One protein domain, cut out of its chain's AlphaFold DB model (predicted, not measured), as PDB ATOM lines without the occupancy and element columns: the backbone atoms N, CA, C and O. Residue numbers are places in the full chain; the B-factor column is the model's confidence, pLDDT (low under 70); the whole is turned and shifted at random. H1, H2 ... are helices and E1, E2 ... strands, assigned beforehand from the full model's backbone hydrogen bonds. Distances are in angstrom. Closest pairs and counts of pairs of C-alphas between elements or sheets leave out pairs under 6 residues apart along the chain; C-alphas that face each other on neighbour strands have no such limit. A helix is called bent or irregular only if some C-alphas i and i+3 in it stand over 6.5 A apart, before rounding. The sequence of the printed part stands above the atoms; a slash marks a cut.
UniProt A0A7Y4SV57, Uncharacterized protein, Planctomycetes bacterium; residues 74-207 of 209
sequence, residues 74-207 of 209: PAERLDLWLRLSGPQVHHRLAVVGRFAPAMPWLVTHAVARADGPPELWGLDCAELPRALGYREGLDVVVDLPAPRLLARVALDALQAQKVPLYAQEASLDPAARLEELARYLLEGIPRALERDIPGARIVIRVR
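What this domain is: This is residues 74 to 207 of the 209 residues of an uncharacterized protein of Planctomycetes bacterium (UniProt A0A7Y4SV57). Two small three-stranded sheets lie end to end along the long axis, E1 E2 E5 in one half and E3 E4 E6 in the other, with H3 packed over both where they meet. The bent helix H1 runs along the pair, its arm H1a over E3 and E4 and its arm H1b reaching E1; H4 packs on E6, while H2 and the long link after it lie toward the other end. The printed part has 134 residues with four named helices and six named strands, in the order H1 E1 E2 E3 E4 E5 H2 H3 H4 E6. Its class is mixed, helices and strands; E1 E2 E5 is antiparallel and E3 E4 E6 mixed. The whole is compact, with a radius of gyration of the C-alphas of 16.4 A, yet only just elongated, spanning 56 by 28 by 21 A.

Where its parts are: E1, residues 105 to 113, measures 20.4 A and bends by 74 degrees at residue 108. E2, residues 116 to 124, measures 22.5 A and bends by 54 degrees at residue 121; E5 is residues 148 to 152. E3 is residues 133 to 136, E4 139 to 144, and E6 201 to 206, ending at C-alpha 206 (261.088, 306.497, 239.879). H1, residues 74 to 96, begins at C-alpha 74 (251.489, 307.217, 263.777); assigned as one helix by its hydrogen bonds, it is bent, with C-alphas 84 and 87 6.8 A apart. Its arms are H1a, residues 74 to 84, and H1b, residues 87 to 96, at a steep tilt of 45 degrees. H2 is residues 157 to 160, H3 174 to 185, 16.4 A long, and H4 189 to 196.

How they stand to each other: In the strongly twisted sheet E1 E2 E5, the hairpin E1 and E2 has N 106 and O 123 at 2.8 A; E2 and E5, antiparallel, have N 150 and O 120 at 2.8 A. H1b and H3 form two layers with it, helices on one face of a sheet; H3's height over it is 8.2 A. H1b and H3, with residues 182 to 185 alone, touch: the closest C-alphas, Arg 92 and Leu 185, are 6.2 A apart. H1a, H3 and H4 likewise form two layers with E3 E4 E6. There the hairpin E3 and E4 has N 141 and O 134 at 2.8 A, and parallel E4 and E6 have N 142 and O 203 at 2.8 A. H1a runs along E3, at 7 degrees on the local plane. The closest C-alphas of H4 and E6, Pro 190 and Ile 202, are 5.6 A apart. H2 is not on either sheet. In H1a, H1b, H3 and H4 every O i to N i+4 pair is within hydrogen-bond range; H2 is too short for one, and 0 of its 1 O i to N i+3 pair is within range.

The domain as a whole: The C-alphas of Pro 74 and Asp 115, the two farthest apart, are 55.8 A apart. The printed part has no cut; the link from H2 to H3 is long, with 13 residues. The mean pLDDT of the printed part is 89.9, and residues 170 to 171 are under 70.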
ATOM      1  N   PRO A  74     251.688 307.341 265.224       91.69
ATOM      2  CA  PRO A  74     251.489 307.217 263.777       91.69
ATOM      3  C   PRO A  74     252.688 306.610 263.036       91.69
ATOM      4  O   PRO A  74     252.503 305.833 262.103       91.69
ATOM      5  N   ALA A  75     253.914 306.919 263.471       91.81
ATOM      6  CA  ALA A  75     255.135 306.404 262.856       91.81
ATOM      7  C   ALA A  75     255.272 304.884 263.031       91.81
ATOM      8  O   ALA A  75     255.518 304.168 262.063       91.81
ATOM      9  N   GLU A  76     255.047 304.375 264.240       91.06
ATOM     10  CA  GLU A  76     255.126 302.936 264.494       91.06
ATOM     11  C   GLU A  76     253.962 302.177 263.835       91.06
ATOM     12  O   GLU A  76     254.144 301.056 263.352       91.06
ATOM     13  N   ARG A  77     252.767 302.786 263.758       90.81
ATOM     14  CA  ARG A  77     251.651 302.240 262.966       90.81
ATOM     15  C   ARG A  77     252.019 302.135 261.493       90.81
ATOM     16  O   ARG A  77     251.675 301.137 260.864       90.81
ATOM     17  N   LEU A  78     252.742 303.118 260.960       93.12
ATOM     18  CA  LEU A  78     253.212 303.105 259.578       93.12
ATOM     19  C   LEU A  78     254.255 302.011 259.344       93.12
ATOM     20  O   LEU A  78     254.178 301.300 258.344       93.12
ATOM     21  N   ASP A  79     255.170 301.805 260.292       91.94
ATOM     22  CA  ASP A  79     256.136 300.702 260.245       91.94
ATOM     23  C   ASP A  79     255.432 299.332 260.297       91.94
ATOM     24  O   ASP A  79     255.777 298.414 259.548       91.94
ATOM     25  N   LEU A  80     254.396 299.180 261.133       90.19
ATOM     26  CA  LEU A  80     253.560 297.977 261.146       90.19
ATOM     27  C   LEU A  80     252.815 297.796 259.818       90.19
ATOM     28  O   LEU A  80     252.825 296.696 259.260       90.19
ATOM     29  N   TRP A  81     252.211 298.862 259.294       91.56
ATOM     30  CA  TRP A  81     251.520 298.847 258.010       91.56
ATOM     31  C   TRP A  81     252.462 298.428 256.880       91.56
ATOM     32  O   TRP A  81     252.105 297.562 256.092       91.56
ATOM     33  N   LEU A  82     253.692 298.950 256.833       92.19
ATOM     34  CA  LEU A  82     254.699 298.561 255.841       92.19
ATOM     35  C   LEU A  82     255.030 297.068 255.907       92.19
ATOM     36  O   LEU A  82     255.125 296.416 254.867       92.19
ATOM     37  N   ARG A  83     255.146 296.492 257.108       89.88
ATOM     38  CA  ARG A  83     255.383 295.044 257.261       89.88
ATOM     39  C   ARG A  83     254.212 294.198 256.758       89.88
ATOM     40  O   ARG A  83     254.442 293.141 256.174       89.88
ATOM     41  N   LEU A  84     252.976 294.636 256.996       87.25
ATOM     42  CA  LEU A  84     251.766 293.878 256.653       87.25
ATOM     43  C   LEU A  84     251.334 294.075 255.190       87.25
ATOM     44  O   LEU A  84     251.001 293.114 254.495       87.25
ATOM     45  N   SER A  85     251.360 295.317 254.718       88.06
ATOM     46  CA  SER A  85     250.860 295.751 253.410       88.06
ATOM     47  C   SER A  85     251.960 295.873 252.356       88.06
ATOM     48  O   SER A  85     251.668 295.779 251.166       88.06
ATOM     49  N   GLY A  86     253.232 296.008 252.745       86.56
ATOM     50  CA  GLY A  86     254.375 296.024 251.820       86.56
ATOM     51  C   GLY A  86     254.412 294.825 250.858       86.56
ATOM     52  O   GLY A  86     254.570 295.029 249.651       86.56
ATOM     53  N   PRO A  87     254.152 293.583 251.318       90.81
ATOM     54  CA  PRO A  87     254.005 292.437 250.423       90.81
ATOM     55  C   PRO A  87     252.875 292.593 249.397       90.81
ATOM     56  O   PRO A  87     252.994 292.080 248.287       90.81
ATOM     57  N   GLN A  88     251.793 293.307 249.733       91.94
ATOM     58  CA  GLN A  88     250.697 293.578 248.799       91.94
ATOM     59  C   GLN A  88     251.107 294.595 247.730       91.94
ATOM     60  O   GLN A  88     250.768 294.399 246.566       91.94
ATOM     61  N   VAL A  89     251.873 295.631 248.095       93.00
ATOM     62  CA  VAL A  89     252.449 296.597 247.139       93.00
ATOM     63  C   VAL A  89     253.325 295.865 246.126       93.00
ATOM     64  O   VAL A  89     253.098 295.972 244.919       93.00
ATOM     65  N   HIS A  90     254.258 295.037 246.609       92.31
ATOM     66  CA  HIS A  90     255.074 294.194 245.738       92.31
ATOM     67  C   HIS A  90     254.209 293.250 244.898       92.31
ATOM     68  O   HIS A  90     254.417 293.143 243.699       92.31
ATOM     69  N   HIS A  91     253.216 292.576 245.481       92.25
ATOM     70  CA  HIS A  91     252.349 291.668 244.731       92.25
ATOM     71  C   HIS A  91     251.589 292.381 243.600       92.25
ATOM     72  O   HIS A  91     251.521 291.863 242.486       92.25
ATOM     73  N   ARG A  92     251.051 293.581 243.839       92.56
ATOM     74  CA  ARG A  92     250.344 294.334 242.796       92.56
ATOM     75  C   ARG A  92     251.263 294.739 241.649       92.56
ATOM     76  O   ARG A  92     250.905 294.534 240.496       92.56
ATOM     77  N   LEU A  93     252.452 295.248 241.953       91.31
ATOM     78  CA  LEU A  93     253.410 295.664 240.925       91.31
ATOM     79  C   LEU A  93     254.035 294.460 240.210       91.31
ATOM     80  O   LEU A  93     254.037 294.380 238.985       91.31
ATOM     81  N   ALA A  94     254.529 293.495 240.982       88.88
ATOM     82  CA  ALA A  94     255.356 292.408 240.488       88.88
ATOM     83  C   ALA A  94     254.574 291.180 240.036       88.88
ATOM     84  O   ALA A  94     255.184 290.339 239.392       88.88
ATOM     85  N   VAL A  95     253.299 291.004 240.401       87.69
ATOM     86  CA  VAL A  95     252.494 289.821 240.033       87.69
ATOM     87  C   VAL A  95     251.276 290.216 239.210       87.69
ATOM     88  O   VAL A  95     251.099 289.677 238.122       87.69
ATOM     89  N   VAL A  96     250.465 291.162 239.692       87.88
ATOM     90  CA  VAL A  96     249.255 291.609 238.975       87.88
ATOM     91  C   VAL A  96     249.618 292.447 237.751       87.88
ATOM     92  O   VAL A  96     249.047 292.245 236.687       87.88
ATOM     93  N   GLY A  97     250.604 293.336 237.879       84.44
ATOM     94  CA  GLY A  97     251.093 294.176 236.787       84.44
ATOM     95  C   GLY A  97     251.920 293.448 235.721       84.44
ATOM     96  O   GLY A  97     252.382 294.090 234.781       84.44
ATOM     97  N   ARG A  98     252.137 292.127 235.838       88.00
ATOM     98  CA  ARG A  98     252.904 291.373 234.835       88.00
ATOM     99  C   ARG A  98     252.187 291.363 233.496       88.00
ATOM    100  O   ARG A  98     250.998 291.066 233.418       88.00
ATOM    101  N   PHE A  99     252.957 291.558 232.433       85.31
ATOM    102  CA  PHE A  99     252.450 291.505 231.071       85.31
ATOM    103  C   PHE A  99     251.961 290.106 230.665       85.31
ATOM    104  O   PHE A  99     250.849 289.945 230.155       85.31
ATOM    105  N   ALA A 100     252.781 289.078 230.905       83.94
ATOM    106  CA  ALA A 100     252.427 287.688 230.638       83.94
ATOM    107  C   ALA A 100     253.201 286.726 231.559       83.94
ATOM    108  O   ALA A 100     254.273 287.072 232.047       83.94
ATOM    109  N   PRO A 101     252.734 285.480 231.766       81.31
ATOM    110  CA  PRO A 101     253.471 284.501 232.572       81.31
ATOM    111  C   PRO A 101     254.892 284.221 232.059       81.31
ATOM    112  O   PRO A 101     255.804 284.045 232.858       81.31
ATOM    113  N   ALA A 102     255.075 284.210 230.734       83.38
ATOM    114  CA  ALA A 102     256.369 283.992 230.083       83.38
ATOM    115  C   ALA A 102     257.230 285.265 229.967       83.38
ATOM    116  O   ALA A 102     258.398 285.178 229.610       83.38
ATOM    117  N   MET A 103     256.660 286.438 230.257       85.69
ATOM    118  CA  MET A 103     257.338 287.734 230.198       85.69
ATOM    119  C   MET A 103     257.102 288.445 231.532       85.69
ATOM    120  O   MET A 103     256.099 289.155 231.667       85.69
ATOM    121  N   PRO A 104     257.972 288.230 232.540       86.44
ATOM    122  CA  PRO A 104     257.786 288.729 233.902       86.44
ATOM    123  C   PRO A 104     258.066 290.237 234.003       86.44
ATOM    124  O   PRO A 104     258.700 290.698 234.943       86.44
ATOM    125  N   TRP A 105     257.603 291.014 233.032       90.50
ATOM    126  CA  TRP A 105     257.848 292.438 232.909       90.50
ATOM    127  C   TRP A 105     256.606 293.236 233.280       90.50
ATOM    128  O   TRP A 105     255.482 292.837 232.961       90.50
ATOM    129  N   LEU A 106     256.819 294.392 233.896       90.81
ATOM    130  CA  LEU A 106     255.836 295.461 233.987       90.81
ATOM    131  C   LEU A 106     256.081 296.400 232.805       90.81
ATOM    132  O   LEU A 106     257.019 297.199 232.818       90.81
ATOM    133  N   VAL A 107     255.266 296.266 231.763       90.44
ATOM    134  CA  VAL A 107     255.424 297.032 230.521       90.44
ATOM    135  C   VAL A 107     254.766 298.399 230.673       90.44
ATOM    136  O   VAL A 107     253.594 298.485 231.026       90.44
ATOM    137  N   THR A 108     255.509 299.465 230.373       90.50
ATOM    138  CA  THR A 108     254.982 300.838 230.413       90.50
ATOM    139  C   THR A 108     254.433 301.260 229.057       90.50
ATOM    140  O   THR A 108     253.359 301.857 228.985       90.50
ATOM    141  N   HIS A 109     255.151 300.942 227.978       91.12
ATOM    142  CA  HIS A 109     254.746 301.246 226.610       91.12
ATOM    143  C   HIS A 109     255.557 300.451 225.578       91.12
ATOM    144  O   HIS A 109     256.592 299.856 225.891       91.12
ATOM    145  N   ALA A 110     255.070 300.467 224.338       91.00
ATOM    146  CA  ALA A 110     255.763 299.966 223.164       91.00
ATOM    147  C   ALA A 110     255.999 301.099 222.155       91.00
ATOM    148  O   ALA A 110     255.113 301.926 221.930       91.00
ATOM    149  N   VAL A 111     257.167 301.112 221.515       90.56
ATOM    150  CA  VAL A 111     257.510 302.060 220.445       90.56
ATOM    151  C   VAL A 111     257.575 301.309 219.120       90.56
ATOM    152  O   VAL A 111     258.340 300.352 218.975       90.56
ATOM    153  N   ALA A 112     256.753 301.714 218.153       89.50
ATOM    154  CA  ALA A 112     256.754 301.143 216.813       89.50
ATOM    155  C   ALA A 112     258.076 301.442 216.089       89.50
ATOM    156  O   ALA A 112     258.670 302.505 216.265       89.50
ATOM    157  N   ARG A 113     258.518 300.512 215.239       86.38
ATOM    158  CA  ARG A 113     259.684 300.682 214.365       86.38
ATOM    159  C   ARG A 113     259.258 300.570 212.907       86.38
ATOM    160  O   ARG A 113     258.423 299.729 212.595       86.38
ATOM    161  N   ALA A 114     259.864 301.379 212.035       85.00
ATOM    162  CA  ALA A 114     259.575 301.356 210.598       85.00
ATOM    163  C   ALA A 114     259.784 299.963 209.967       85.00
ATOM    164  O   ALA A 114     258.910 299.480 209.256       85.00
ATOM    165  N   ASP A 115     260.890 299.290 210.306       84.75
ATOM    166  CA  ASP A 115     261.313 298.046 209.645       84.75
ATOM    167  C   ASP A 115     261.445 296.854 210.608       84.75
ATOM    168  O   ASP A 115     262.394 296.071 210.524       84.75
ATOM    169  N   GLY A 116     260.543 296.698 211.582       86.75
ATOM    170  CA  GLY A 116     260.664 295.553 212.484       86.75
ATOM    171  C   GLY A 116     259.716 295.503 213.675       86.75
ATOM    172  O   GLY A 116     258.768 296.283 213.763       86.75
ATOM    173  N   PRO A 117     259.968 294.563 214.606       90.06
ATOM    174  CA  PRO A 117     259.169 294.437 215.814       90.06
ATOM    175  C   PRO A 117     259.272 295.696 216.692       90.06
ATOM    176  O   PRO A 117     260.333 296.333 216.725       90.06
ATOM    177  N   PRO A 118     258.202 296.040 217.429       90.19
ATOM    178  CA  PRO A 118     258.222 297.164 218.352       90.19
ATOM    179  C   PRO A 118     259.219 296.946 219.496       90.19
ATOM    180  O   PRO A 118     259.537 295.819 219.888       90.19
ATOM    181  N   GLU A 119     259.695 298.056 220.048       90.69
ATOM    182  CA  GLU A 119     260.529 298.079 221.245       90.69
ATOM    183  C   GLU A 119     259.647 298.130 222.490       90.69
ATOM    184  O   GLU A 119     258.813 299.024 222.617       90.69
ATOM    185  N   LEU A 120     259.826 297.185 223.412       90.81
ATOM    186  CA  LEU A 120     259.101 297.151 224.679       90.81
ATOM    187  C   LEU A 120     259.917 297.799 225.784       90.81
ATOM    188  O   LEU A 120     261.021 297.347 226.088       90.81
ATOM    189  N   TRP A 121     259.332 298.802 226.425       92.38
ATOM    190  CA  TRP A 121     259.933 299.515 227.542       92.38
ATOM    191  C   TRP A 121     259.200 299.197 228.840       92.38
ATOM    192  O   TRP A 121     257.972 299.057 228.872       92.38
ATOM    193  N   GLY A 122     259.953 299.084 229.931       92.06
ATOM    194  CA  GLY A 122     259.367 298.816 231.236       92.06
ATOM    195  C   GLY A 122     260.371 298.379 232.293       92.06
ATOM    196  O   GLY A 122     261.564 298.670 232.202       92.06
ATOM    197  N   LEU A 123     259.852 297.684 233.304       92.19
ATOM    198  CA  LEU A 123     260.632 297.093 234.386       92.19
ATOM    199  C   LEU A 123     260.635 295.574 234.301       92.19
ATOM    200  O   LEU A 123     259.598 294.956 234.060       92.19
ATOM    201  N   ASP A 124     261.785 294.977 234.592       89.75
ATOM    202  CA  ASP A 124     261.861 293.546 234.844       89.75
ATOM    203  C   ASP A 124     261.436 293.245 236.289       89.75
ATOM    204  O   ASP A 124     262.124 293.602 237.247       89.75
ATOM    205  N   CYS A 125     260.289 292.585 236.466       85.00
ATOM    206  CA  CYS A 125     259.782 292.248 237.794       85.00
ATOM    207  C   CYS A 125     260.522 291.068 238.434       85.00
ATOM    208  O   CYS A 125     260.288 290.796 239.612       85.00
ATOM    209  N   ALA A 126     261.379 290.348 237.700       85.31
ATOM    210  CA  ALA A 126     262.248 289.330 238.290       85.31
ATOM    211  C   ALA A 126     263.352 289.956 239.158       85.31
ATOM    212  O   ALA A 126     263.771 289.356 240.147       85.31
ATOM    213  N   GLU A 127     263.777 291.174 238.816       84.19
ATOM    214  CA  GLU A 127     264.808 291.934 239.533       84.19
ATOM    215  C   GLU A 127     264.221 292.884 240.591       84.19
ATOM    216  O   GLU A 127     264.958 293.485 241.374       84.19
ATOM    217  N   LEU A 128     262.893 293.021 240.641       88.69
ATOM    218  CA  LEU A 128     262.227 293.940 241.554       88.69
ATOM    219  C   LEU A 128     262.339 293.425 243.005       88.69
ATOM    220  O   LEU A 128     261.900 292.308 243.300       88.69
ATOM    221  N   PRO A 129     262.921 294.201 243.939       88.50
ATOM    222  CA  PRO A 129     263.115 293.743 245.309       88.50
ATOM    223  C   PRO A 129     261.771 293.515 246.004       88.50
ATOM    224  O   PRO A 129     260.802 294.227 245.772       88.50
ATOM    225  N   ARG A 130     261.706 292.554 246.932       86.56
ATOM    226  CA  ARG A 130     260.471 292.299 247.704       86.56
ATOM    227  C   ARG A 130     260.078 293.470 248.605       86.56
ATOM    228  O   ARG A 130     258.894 293.677 248.857       86.56
ATOM    229  N   ALA A 131     261.068 294.207 249.100       87.25
ATOM    230  CA  ALA A 131     260.886 295.397 249.917       87.25
ATOM    231  C   ALA A 131     261.044 296.650 249.040       87.25
ATOM    232  O   ALA A 131     262.140 297.183 248.913       87.25
ATOM    233  N   LEU A 132     259.948 297.078 248.407       89.06
ATOM    234  CA  LEU A 132     259.906 298.292 247.571       89.06
ATOM    235  C   LEU A 132     259.571 299.557 248.352       89.06
ATOM    236  O   LEU A 132     259.891 300.659 247.919       89.06
ATOM    237  N   GLY A 133     258.853 299.383 249.458       92.62
ATOM    238  CA  GLY A 133     258.369 300.461 250.298       92.62
ATOM    239  C   GLY A 133     259.277 300.670 251.497       92.62
ATOM    240  O   GLY A 133     259.609 299.702 252.185       92.62
ATOM    241  N   TYR A 134     259.608 301.917 251.794       95.12
ATOM    242  CA  TYR A 134     260.213 302.306 253.062       95.12
ATOM    243  C   TYR A 134     259.590 303.607 253.575       95.12
ATOM    244  O   TYR A 134     258.840 304.276 252.865       95.12
ATOM    245  N   ARG A 135     259.844 303.933 254.843       96.19
ATOM    246  CA  ARG A 135     259.266 305.106 255.500       96.19
ATOM    247  C   ARG A 135     260.193 306.315 255.389       96.19
ATOM    248  O   ARG A 135     261.353 306.229 255.782       96.19
ATOM    249  N   GLU A 136     259.653 307.452 254.967       97.19
ATOM    250  CA  GLU A 136     260.258 308.783 255.110       97.19
ATOM    251  C   GLU A 136     259.265 309.670 255.886       97.19
ATOM    252  O   GLU A 136     258.292 310.178 255.343       97.19
ATOM    253  N   GLY A 137     259.450 309.813 257.204       95.88
ATOM    254  CA  GLY A 137     258.477 310.522 258.047       95.88
ATOM    255  C   GLY A 137     257.143 309.770 258.145       95.88
ATOM    256  O   GLY A 137     257.116 308.673 258.711       95.88
ATOM    257  N   LEU A 138     256.066 310.374 257.628       96.62
ATOM    258  CA  LEU A 138     254.745 309.743 257.455       96.62
ATOM    259  C   LEU A 138     254.464 309.330 256.002       96.62
ATOM    260  O   LEU A 138     253.367 308.866 255.690       96.62
ATOM    261  N   ASP A 139     255.455 309.446 255.125       97.81
ATOM    262  CA  ASP A 139     255.344 308.975 253.755       97.81
ATOM    263  C   ASP A 139     255.855 307.536 253.648       97.81
ATOM    264  O   ASP A 139     256.905 307.167 254.181       97.81
ATOM    265  N   VAL A 140     255.103 306.716 252.923       97.19
ATOM    266  CA  VAL A 140     255.553 305.433 252.392       97.19
ATOM    267  C   VAL A 140     256.093 305.684 250.997       97.19
ATOM    268  O   VAL A 140     255.330 305.908 250.055       97.19
ATOM    269  N   VAL A 141     257.412 305.637 250.865       97.56
ATOM    270  CA  VAL A 141     258.099 305.806 249.589       97.56
ATOM    271  C   VAL A 141     258.226 304.453 248.913       97.56
ATOM    272  O   VAL A 141     258.881 303.555 249.436       97.56
ATOM    273  N   VAL A 142     257.588 304.309 247.754       96.88
ATOM    274  CA  VAL A 142     257.755 303.176 246.843       96.88
ATOM    275  C   VAL A 142     258.810 303.571 245.815       96.88
ATOM    276  O   VAL A 142     258.521 304.350 244.905       96.88
ATOM    277  N   ASP A 143     260.029 303.069 245.990       95.19
ATOM    278  CA  ASP A 143     261.166 303.383 245.119       95.19
ATOM    279  C   ASP A 143     261.287 302.345 243.999       95.19
ATOM    280  O   ASP A 143     261.470 301.148 244.239       95.19
ATOM    281  N   LEU A 144     261.140 302.816 242.765       95.19
ATOM    282  CA  LEU A 144     261.157 302.014 241.552       95.19
ATOM    283  C   LEU A 144     262.432 302.299 240.749       95.19
ATOM    284  O   LEU A 144     262.820 303.463 240.591       95.19
ATOM    285  N   PRO A 145     263.080 301.256 240.199       94.88
ATOM    286  CA  PRO A 145     264.226 301.439 239.322       94.88
ATOM    287  C   PRO A 145     263.843 302.191 238.041       94.88
ATOM    288  O   PRO A 145     262.663 302.321 237.705       94.88
ATOM    289  N   ALA A 146     264.856 302.684 237.328       92.88
ATOM    290  CA  ALA A 146     264.634 303.340 236.053       92.88
ATOM    291  C   ALA A 146     264.097 302.331 235.017       92.88
ATOM    292  O   ALA A 146     264.570 301.190 234.957       92.88
ATOM    293  N   PRO A 147     263.095 302.717 234.215       92.19
ATOM    294  CA  PRO A 147     262.607 301.903 233.109       92.19
ATOM    295  C   PRO A 147     263.643 301.812 231.991       92.19
ATOM    296  O   PRO A 147     264.250 302.810 231.613       92.19
ATOM    297  N   ARG A 148     263.785 300.614 231.417       92.69
ATOM    298  CA  ARG A 148     264.753 300.317 230.352       92.69
ATOM    299  C   ARG A 148     264.102 299.598 229.175       92.69
ATOM    300  O   ARG A 148     262.979 299.094 229.282       92.69
ATOM    301  N   LEU A 149     264.827 299.522 228.060       90.81
ATOM    302  CA  LEU A 149     264.465 298.661 226.939       90.81
ATOM    303  C   LEU A 149     264.542 297.197 227.389       90.81
ATOM    304  O   LEU A 149     265.607 296.714 227.767       90.81
ATOM    305  N   LEU A 150     263.413 296.495 227.337       89.94
ATOM    306  CA  LEU A 150     263.309 295.097 227.749       89.94
ATOM    307  C   LEU A 150     263.545 294.147 226.578       89.94
ATOM    308  O   LEU A 150     264.270 293.164 226.710       89.94
ATOM    309  N   ALA A 151     262.923 294.426 225.428       87.75
ATOM    310  CA  ALA A 151     263.016 293.560 224.259       87.75
ATOM    311  C   ALA A 151     262.618 294.265 222.959       87.75
ATOM    312  O   ALA A 151     261.888 295.256 222.951       87.75
ATOM    313  N   ARG A 152     263.044 293.668 221.844       89.75
ATOM    314  CA  ARG A 152     262.495 293.899 220.504       89.75
ATOM    315  C   ARG A 152     261.794 292.622 220.077       89.75
ATOM    316  O   ARG A 152     262.458 291.666 219.681       89.75
ATOM    317  N   VAL A 153     260.476 292.569 220.235       85.69
ATOM    318  CA  VAL A 153     259.714 291.324 220.070       85.69
ATOM    319  C   VAL A 153     258.523 291.529 219.152       85.69
ATOM    320  O   VAL A 153     257.836 292.547 219.217       85.69
ATOM    321  N   ALA A 154     258.282 290.551 218.281       86.88
ATOM    322  CA  ALA A 154     257.043 290.489 217.528       86.88
ATOM    323  C   ALA A 154     255.915 290.155 218.510       86.88
ATOM    324  O   ALA A 154     255.813 289.026 218.987       86.88
ATOM    325  N   LEU A 155     255.111 291.158 218.850       82.94
ATOM    326  CA  LEU A 155     253.906 290.957 219.641       82.94
ATOM    327  C   LEU A 155     252.839 290.292 218.776       82.94
ATOM    328  O   LEU A 155     252.597 290.718 217.645       82.94
ATOM    329  N   ASP A 156     252.160 289.287 219.321       84.94
ATOM    330  CA  ASP A 156     250.920 288.817 218.711       84.94
ATOM    331  C   ASP A 156     249.801 289.873 218.857       84.94
ATOM    332  O   ASP A 156     249.890 290.817 219.651       84.94
ATOM    333  N   ALA A 157     248.724 289.727 218.081       81.00
ATOM    334  CA  ALA A 157     247.636 290.706 218.053       81.00
ATOM    335  C   ALA A 157     246.935 290.889 219.414       81.00
ATOM    336  O   ALA A 157     246.423 291.971 219.697       81.00
ATOM    337  N   LEU A 158     246.908 289.857 220.265       84.00
ATOM    338  CA  LEU A 158     246.275 289.913 221.583       84.00
ATOM    339  C   LEU A 158     247.171 290.640 222.595       84.00
ATOM    340  O   LEU A 158     246.691 291.386 223.446       84.00
ATOM    341  N   GLN A 159     248.478 290.421 222.507       83.75
ATOM    342  CA  GLN A 159     249.499 291.081 223.309       83.75
ATOM    343  C   GLN A 159     249.621 292.565 222.961       83.75
ATOM    344  O   GLN A 159     249.701 293.395 223.863       83.75
ATOM    345  N   ALA A 160     249.557 292.907 221.672       80.38
ATOM    346  CA  ALA A 160     249.592 294.290 221.206       80.38
ATOM    347  C   ALA A 160     248.438 295.140 221.772       80.38
ATOM    348  O   ALA A 160     248.634 296.310 222.070       80.38
ATOM    349  N   GLN A 161     247.259 294.552 222.002       83.94
ATOM    350  CA  GLN A 161     246.112 295.257 222.598       83.94
ATOM    351  C   GLN A 161     246.286 295.578 224.089       83.94
ATOM    352  O   GLN A 161     245.553 296.402 224.632       83.94
ATOM    353  N   LYS A 162     247.229 294.920 224.769       82.31
ATOM    354  CA  LYS A 162     247.465 295.082 226.211       82.31
ATOM    355  C   LYS A 162     248.506 296.151 226.533       82.31
ATOM    356  O   LYS A 162     248.693 296.463 227.706       82.31
ATOM    357  N   VAL A 163     249.198 296.681 225.524       82.62
ATOM    358  CA  VAL A 163     250.271 297.663 225.699       82.62
ATOM    359  C   VAL A 163     249.939 298.923 224.911       82.62
ATOM    360  O   VAL A 163     249.630 298.828 223.724       82.62
ATOM    361  N   PRO A 164     250.054 300.115 225.514       83.19
ATOM    362  CA  PRO A 164     250.032 301.359 224.759       83.19
ATOM    363  C   PRO A 164     251.146 301.372 223.698       83.19
ATOM    364  O   PRO A 164     252.329 301.342 224.042       83.19
ATOM    365  N   LEU A 165     250.764 301.401 222.417       86.19
ATOM    366  CA  LEU A 165     251.682 301.455 221.278       86.19
ATOM    367  C   LEU A 165     251.782 302.888 220.743       86.19
ATOM    368  O   LEU A 165     250.764 303.510 220.441       86.19
ATOM    369  N   TYR A 166     253.008 303.381 220.586       86.12
ATOM    370  CA  TYR A 166     253.298 304.730 220.105       86.12
ATOM    371  C   TYR A 166     254.113 304.718 218.815       86.12
ATOM    372  O   TYR A 166     254.868 303.784 218.546       86.12
ATOM    373  N   ALA A 167     253.963 305.777 218.020       83.56
ATOM    374  CA  ALA A 167     254.798 306.005 216.847       83.56
ATOM    375  C   ALA A 167     256.261 306.251 217.251       83.56
ATOM    376  O   ALA A 167     256.528 306.762 218.336       83.56
ATOM    377  N   GLN A 168     257.198 305.938 216.355       78.25
ATOM    378  CA  GLN A 168     258.641 306.046 216.601       78.25
ATOM    379  C   GLN A 168     259.093 307.456 217.027       78.25
ATOM    380  O   GLN A 168     260.034 307.606 217.798       78.25
ATOM    381  N   GLU A 169     258.414 308.487 216.526       74.06
ATOM    382  CA  GLU A 169     258.733 309.897 216.779       74.06
ATOM    383  C   GLU A 169     258.154 310.412 218.107       74.06
ATOM    384  O   GLU A 169     258.567 311.454 218.613       74.06
ATOM    385  N   ALA A 170     257.213 309.671 218.702       68.50
ATOM    386  CA  ALA A 170     256.647 309.989 220.002       68.50
ATOM    387  C   ALA A 170     257.597 309.499 221.104       68.50
ATOM    388  O   ALA A 170     257.372 308.468 221.733       68.50
ATOM    389  N   SER A 171     258.682 310.239 221.334       59.97
ATOM    390  CA  SER A 171     259.522 310.028 222.514       59.97
ATOM    391  C   SER A 171     258.725 310.406 223.763       59.97
ATOM    392  O   SER A 171     258.498 311.586 224.031       59.97
ATOM    393  N   LEU A 172     258.289 309.407 224.527       77.19
ATOM    394  CA  LEU A 172     257.637 309.595 225.822       77.19
ATOM    395  C   LEU A 172     258.653 309.416 226.939       77.19
ATOM    396  O   LEU A 172     259.509 308.548 226.835       77.19
ATOM    397  N   ASP A 173     258.524 310.198 228.013       88.12
ATOM    398  CA  ASP A 173     259.309 310.010 229.237       88.12
ATOM    399  C   ASP A 173     258.948 308.651 229.870       88.12
ATOM    400  O   ASP A 173     257.853 308.504 230.436       88.12
ATOM    401  N   PRO A 174     259.832 307.635 229.798       88.50
ATOM    402  CA  PRO A 174     259.511 306.308 230.300       88.50
ATOM    403  C   PRO A 174     259.305 306.309 231.818       88.50
ATOM    404  O   PRO A 174     258.496 305.524 232.322       88.50
ATOM    405  N   ALA A 175     259.996 307.195 232.548       91.94
ATOM    406  CA  ALA A 175     259.891 307.300 233.999       91.94
ATOM    407  C   ALA A 175     258.516 307.832 234.413       91.94
ATOM    408  O   ALA A 175     257.885 307.260 235.304       91.94
ATOM    409  N   ALA A 176     258.005 308.851 233.715       91.94
ATOM    410  CA  ALA A 176     256.649 309.353 233.931       91.94
ATOM    411  C   ALA A 176     255.592 308.263 233.678       91.94
ATOM    412  O   ALA A 176     254.681 308.076 234.483       91.94
ATOM    413  N   ARG A 177     255.741 307.474 232.604       91.62
ATOM    414  CA  ARG A 177     254.801 306.380 232.288       91.62
ATOM    415  C   ARG A 177     254.826 305.264 233.326       91.62
ATOM    416  O   ARG A 177     253.782 304.711 233.665       91.62
ATOM    417  N   LEU A 178     256.006 304.935 233.844       93.12
ATOM    418  CA  LEU A 178     256.134 303.985 234.943       93.12
ATOM    419  C   LEU A 178     255.446 304.495 236.214       93.12
ATOM    420  O   LEU A 178     254.745 303.730 236.873       93.12
ATOM    421  N   GLU A 179     255.616 305.775 236.541       94.56
ATOM    422  CA  GLU A 179     254.960 306.388 237.694       94.56
ATOM    423  C   GLU A 179     253.429 306.337 237.565       94.56
ATOM    424  O   GLU A 179     252.743 305.914 238.498       94.56
ATOM    425  N   GLU A 180     252.882 306.703 236.403       93.19
ATOM    426  CA  GLU A 180     251.444 306.627 236.112       93.19
ATOM    427  C   GLU A 180     250.902 305.201 236.265       93.19
ATOM    428  O   GLU A 180     249.885 304.980 236.930       93.19
ATOM    429  N   LEU A 181     251.603 304.216 235.700       92.56
ATOM    430  CA  LEU A 181     251.212 302.813 235.791       92.56
ATOM    431  C   LEU A 181     251.270 302.299 237.234       92.56
ATOM    432  O   LEU A 181     250.365 301.592 237.678       92.56
ATOM    433  N   ALA A 182     252.297 302.680 237.995       94.56
ATOM    434  CA  ALA A 182     252.402 302.338 239.407       94.56
ATOM    435  C   ALA A 182     251.257 302.960 240.224       94.56
ATOM    436  O   ALA A 182     250.664 302.274 241.057       94.56
ATOM    437  N   ARG A 183     250.883 304.220 239.954       95.69
ATOM    438  CA  ARG A 183     249.720 304.873 240.584       95.69
ATOM    439  C   ARG A 183     248.428 304.113 240.298       95.69
ATOM    440  O   ARG A 183     247.650 303.888 241.222       95.69
ATOM    441  N   TYR A 184     248.231 303.689 239.052       94.12
ATOM    442  CA  TYR A 184     247.075 302.889 238.653       94.12
ATOM    443  C   TYR A 184     247.040 301.530 239.369       94.12
ATOM    444  O   TYR A 184     246.044 301.172 239.992       94.12
ATOM    445  N   LEU A 185     248.142 300.776 239.368       93.88
ATOM    446  CA  LEU A 185     248.188 299.454 240.007       93.88
ATOM    447  C   LEU A 185     248.006 299.522 241.529       93.88
ATOM    448  O   LEU A 185     247.410 298.628 242.142       93.88
ATOM    449  N   LEU A 186     248.500 300.588 242.154       95.50
ATOM    450  CA  LEU A 186     248.361 300.832 243.587       95.50
ATOM    451  C   LEU A 186     247.063 301.568 243.944       95.50
ATOM    452  O   LEU A 186     246.892 301.975 245.095       95.50
ATOM    453  N   GLU A 187     246.123 301.705 243.005       95.50
ATOM    454  CA  GLU A 187     244.852 302.376 243.249       95.50
ATOM    455  C   GLU A 187     244.128 301.796 244.477       95.50
ATOM    456  O   GLU A 187     244.078 300.583 244.726       95.50
ATOM    457  N   GLY A 188     243.587 302.709 245.288       93.94
ATOM    458  CA  GLY A 188     242.898 302.415 246.541       93.94
ATOM    459  C   GLY A 188     243.818 302.288 247.758       93.94
ATOM    460  O   GLY A 188     243.391 302.652 248.853       93.94
ATOM    461  N   ILE A 189     245.079 301.869 247.589       94.88
ATOM    462  CA  ILE A 189     246.026 301.720 248.710       94.88
ATOM    463  C   ILE A 189     246.306 303.065 249.402       94.88
ATOM    464  O   ILE A 189     246.205 303.094 250.626       94.88
ATOM    465  N   PRO A 190     246.560 304.191 248.695       95.75
ATOM    466  CA  PRO A 190     246.780 305.481 249.356       95.75
ATOM    467  C   PRO A 190     245.604 305.917 250.238       95.75
ATOM    468  O   PRO A 190     245.804 306.347 251.367       95.75
ATOM    469  N   ARG A 191     244.363 305.740 249.758       94.69
ATOM    470  CA  ARG A 191     243.155 306.086 250.528       94.69
ATOM    471  C   ARG A 191     242.973 305.185 251.747       94.69
ATOM    472  O   ARG A 191     242.538 305.657 252.790       94.69
ATOM    473  N   ALA A 192     243.273 303.892 251.612       93.12
ATOM    474  CA  ALA A 192     243.232 302.963 252.736       93.12
ATOM    475  C   ALA A 192     244.296 303.314 253.786       93.12
ATOM    476  O   ALA A 192     243.974 303.358 254.967       93.12
ATOM    477  N   LEU A 193     245.521 303.630 253.349       94.31
ATOM    478  CA  LEU A 193     246.606 304.056 254.230       94.31
ATOM    479  C   LEU A 193     246.215 305.296 255.038       94.31
ATOM    480  O   LEU A 193     246.317 305.271 256.258       94.31
ATOM    481  N   GLU A 194     245.733 306.348 254.378       95.06
ATOM    482  CA  GLU A 194     245.394 307.601 255.060       95.06
ATOM    483  C   GLU A 194     244.200 307.454 256.013       95.06
ATOM    484  O   GLU A 194     244.160 308.083 257.069       95.06
ATOM    485  N   ARG A 195     243.240 306.577 255.691       93.25
ATOM    486  CA  ARG A 195     242.141 306.244 256.607       93.25
ATOM    487  C   ARG A 195     242.647 305.555 257.876       93.25
ATOM    488  O   ARG A 195     242.138 305.831 258.959       93.25
ATOM    489  N   ASP A 196     243.602 304.641 257.736       89.81
ATOM    490  CA  ASP A 196     244.108 303.844 258.853       89.81
ATOM    491  C   ASP A 196     245.139 304.641 259.688       89.81
ATOM    492  O   ASP A 196     245.239 304.464 260.905       89.81
ATOM    493  N   ILE A 197     245.890 305.547 259.046       94.50
ATOM    494  CA  ILE A 197     246.916 306.407 259.650       94.50
ATOM    495  C   ILE A 197     246.762 307.835 259.083       94.50
ATOM    496  O   ILE A 197     247.349 308.153 258.045       94.50
ATOM    497  N   PRO A 198     245.992 308.716 259.751       94.12
ATOM    498  CA  PRO A 198     245.743 310.072 259.268       94.12
ATOM    499  C   PRO A 198     247.027 310.859 258.990       94.12
ATOM    500  O   PRO A 198     247.927 310.921 259.828       94.12
ATOM    501  N   GLY A 199     247.093 311.479 257.810       95.06
ATOM    502  CA  GLY A 199     248.246 312.253 257.349       95.06
ATOM    503  C   GLY A 199     249.364 311.430 256.702       95.06
ATOM    504  O   GLY A 199     250.280 312.034 256.142       95.06
ATOM    505  N   ALA A 200     249.291 310.093 256.733       97.00
ATOM    506  CA  ALA A 200     250.220 309.239 256.001       97.00
ATOM    507  C   ALA A 200     249.883 309.188 254.507       97.00
ATOM    508  O   ALA A 200     248.714 309.194 254.121       97.00
ATOM    509  N   ARG A 201     250.911 309.115 253.653       97.44
ATOM    510  CA  ARG A 201     250.756 309.157 252.188       97.44
ATOM    511  C   ARG A 201     251.629 308.114 251.512       97.44
ATOM    512  O   ARG A 201     252.616 307.657 252.076       97.44
ATOM    513  N   ILE A 202     251.281 307.757 250.277       96.56
ATOM    514  CA  ILE A 202     252.165 306.978 249.403       96.56
ATOM    515  C   ILE A 202     252.810 307.925 248.401       96.56
ATOM    516  O   ILE A 202     252.115 308.654 247.691       96.56
ATOM    517  N   VAL A 203     254.133 307.864 248.317       97.62
ATOM    518  CA  VAL A 203     254.943 308.597 247.347       97.62
ATOM    519  C   VAL A 203     255.617 307.575 246.443       97.62
ATOM    520  O   VAL A 203     256.299 306.674 246.919       97.62
ATOM    521  N   ILE A 204     255.420 307.693 245.134       96.94
ATOM    522  CA  ILE A 204     256.105 306.844 244.156       96.94
ATOM    523  C   ILE A 204     257.305 307.629 243.645       96.94
ATOM    524  O   ILE A 204     257.152 308.755 243.173       96.94
ATOM    525  N   ARG A 205     258.496 307.045 243.765       96.44
ATOM    526  CA  ARG A 205     259.748 307.619 243.273       96.44
ATOM    527  C   ARG A 205     260.278 306.698 242.188       96.44
ATOM    528  O   ARG A 205     260.486 305.518 242.436       96.44
ATOM    529  N   VAL A 206     260.466 307.229 240.986       95.62
ATOM    530  CA  VAL A 206     261.088 306.497 239.879       95.62
ATOM    531  C   VAL A 206     262.478 307.070 239.665       95.62
ATOM    532  O   VAL A 206     262.631 308.281 239.482       95.62
ATOM    533  N   ARG A 207     263.501 306.215 239.709       94.19
ATOM    534  CA  ARG A 207     264.879 306.632 239.427       94.19
ATOM    535  C   ARG A 207     264.995 307.074 237.966       94.19
ATOM    536  O   ARG A 207     264.408 306.456 237.082       94.19
TER     537      ARG A 207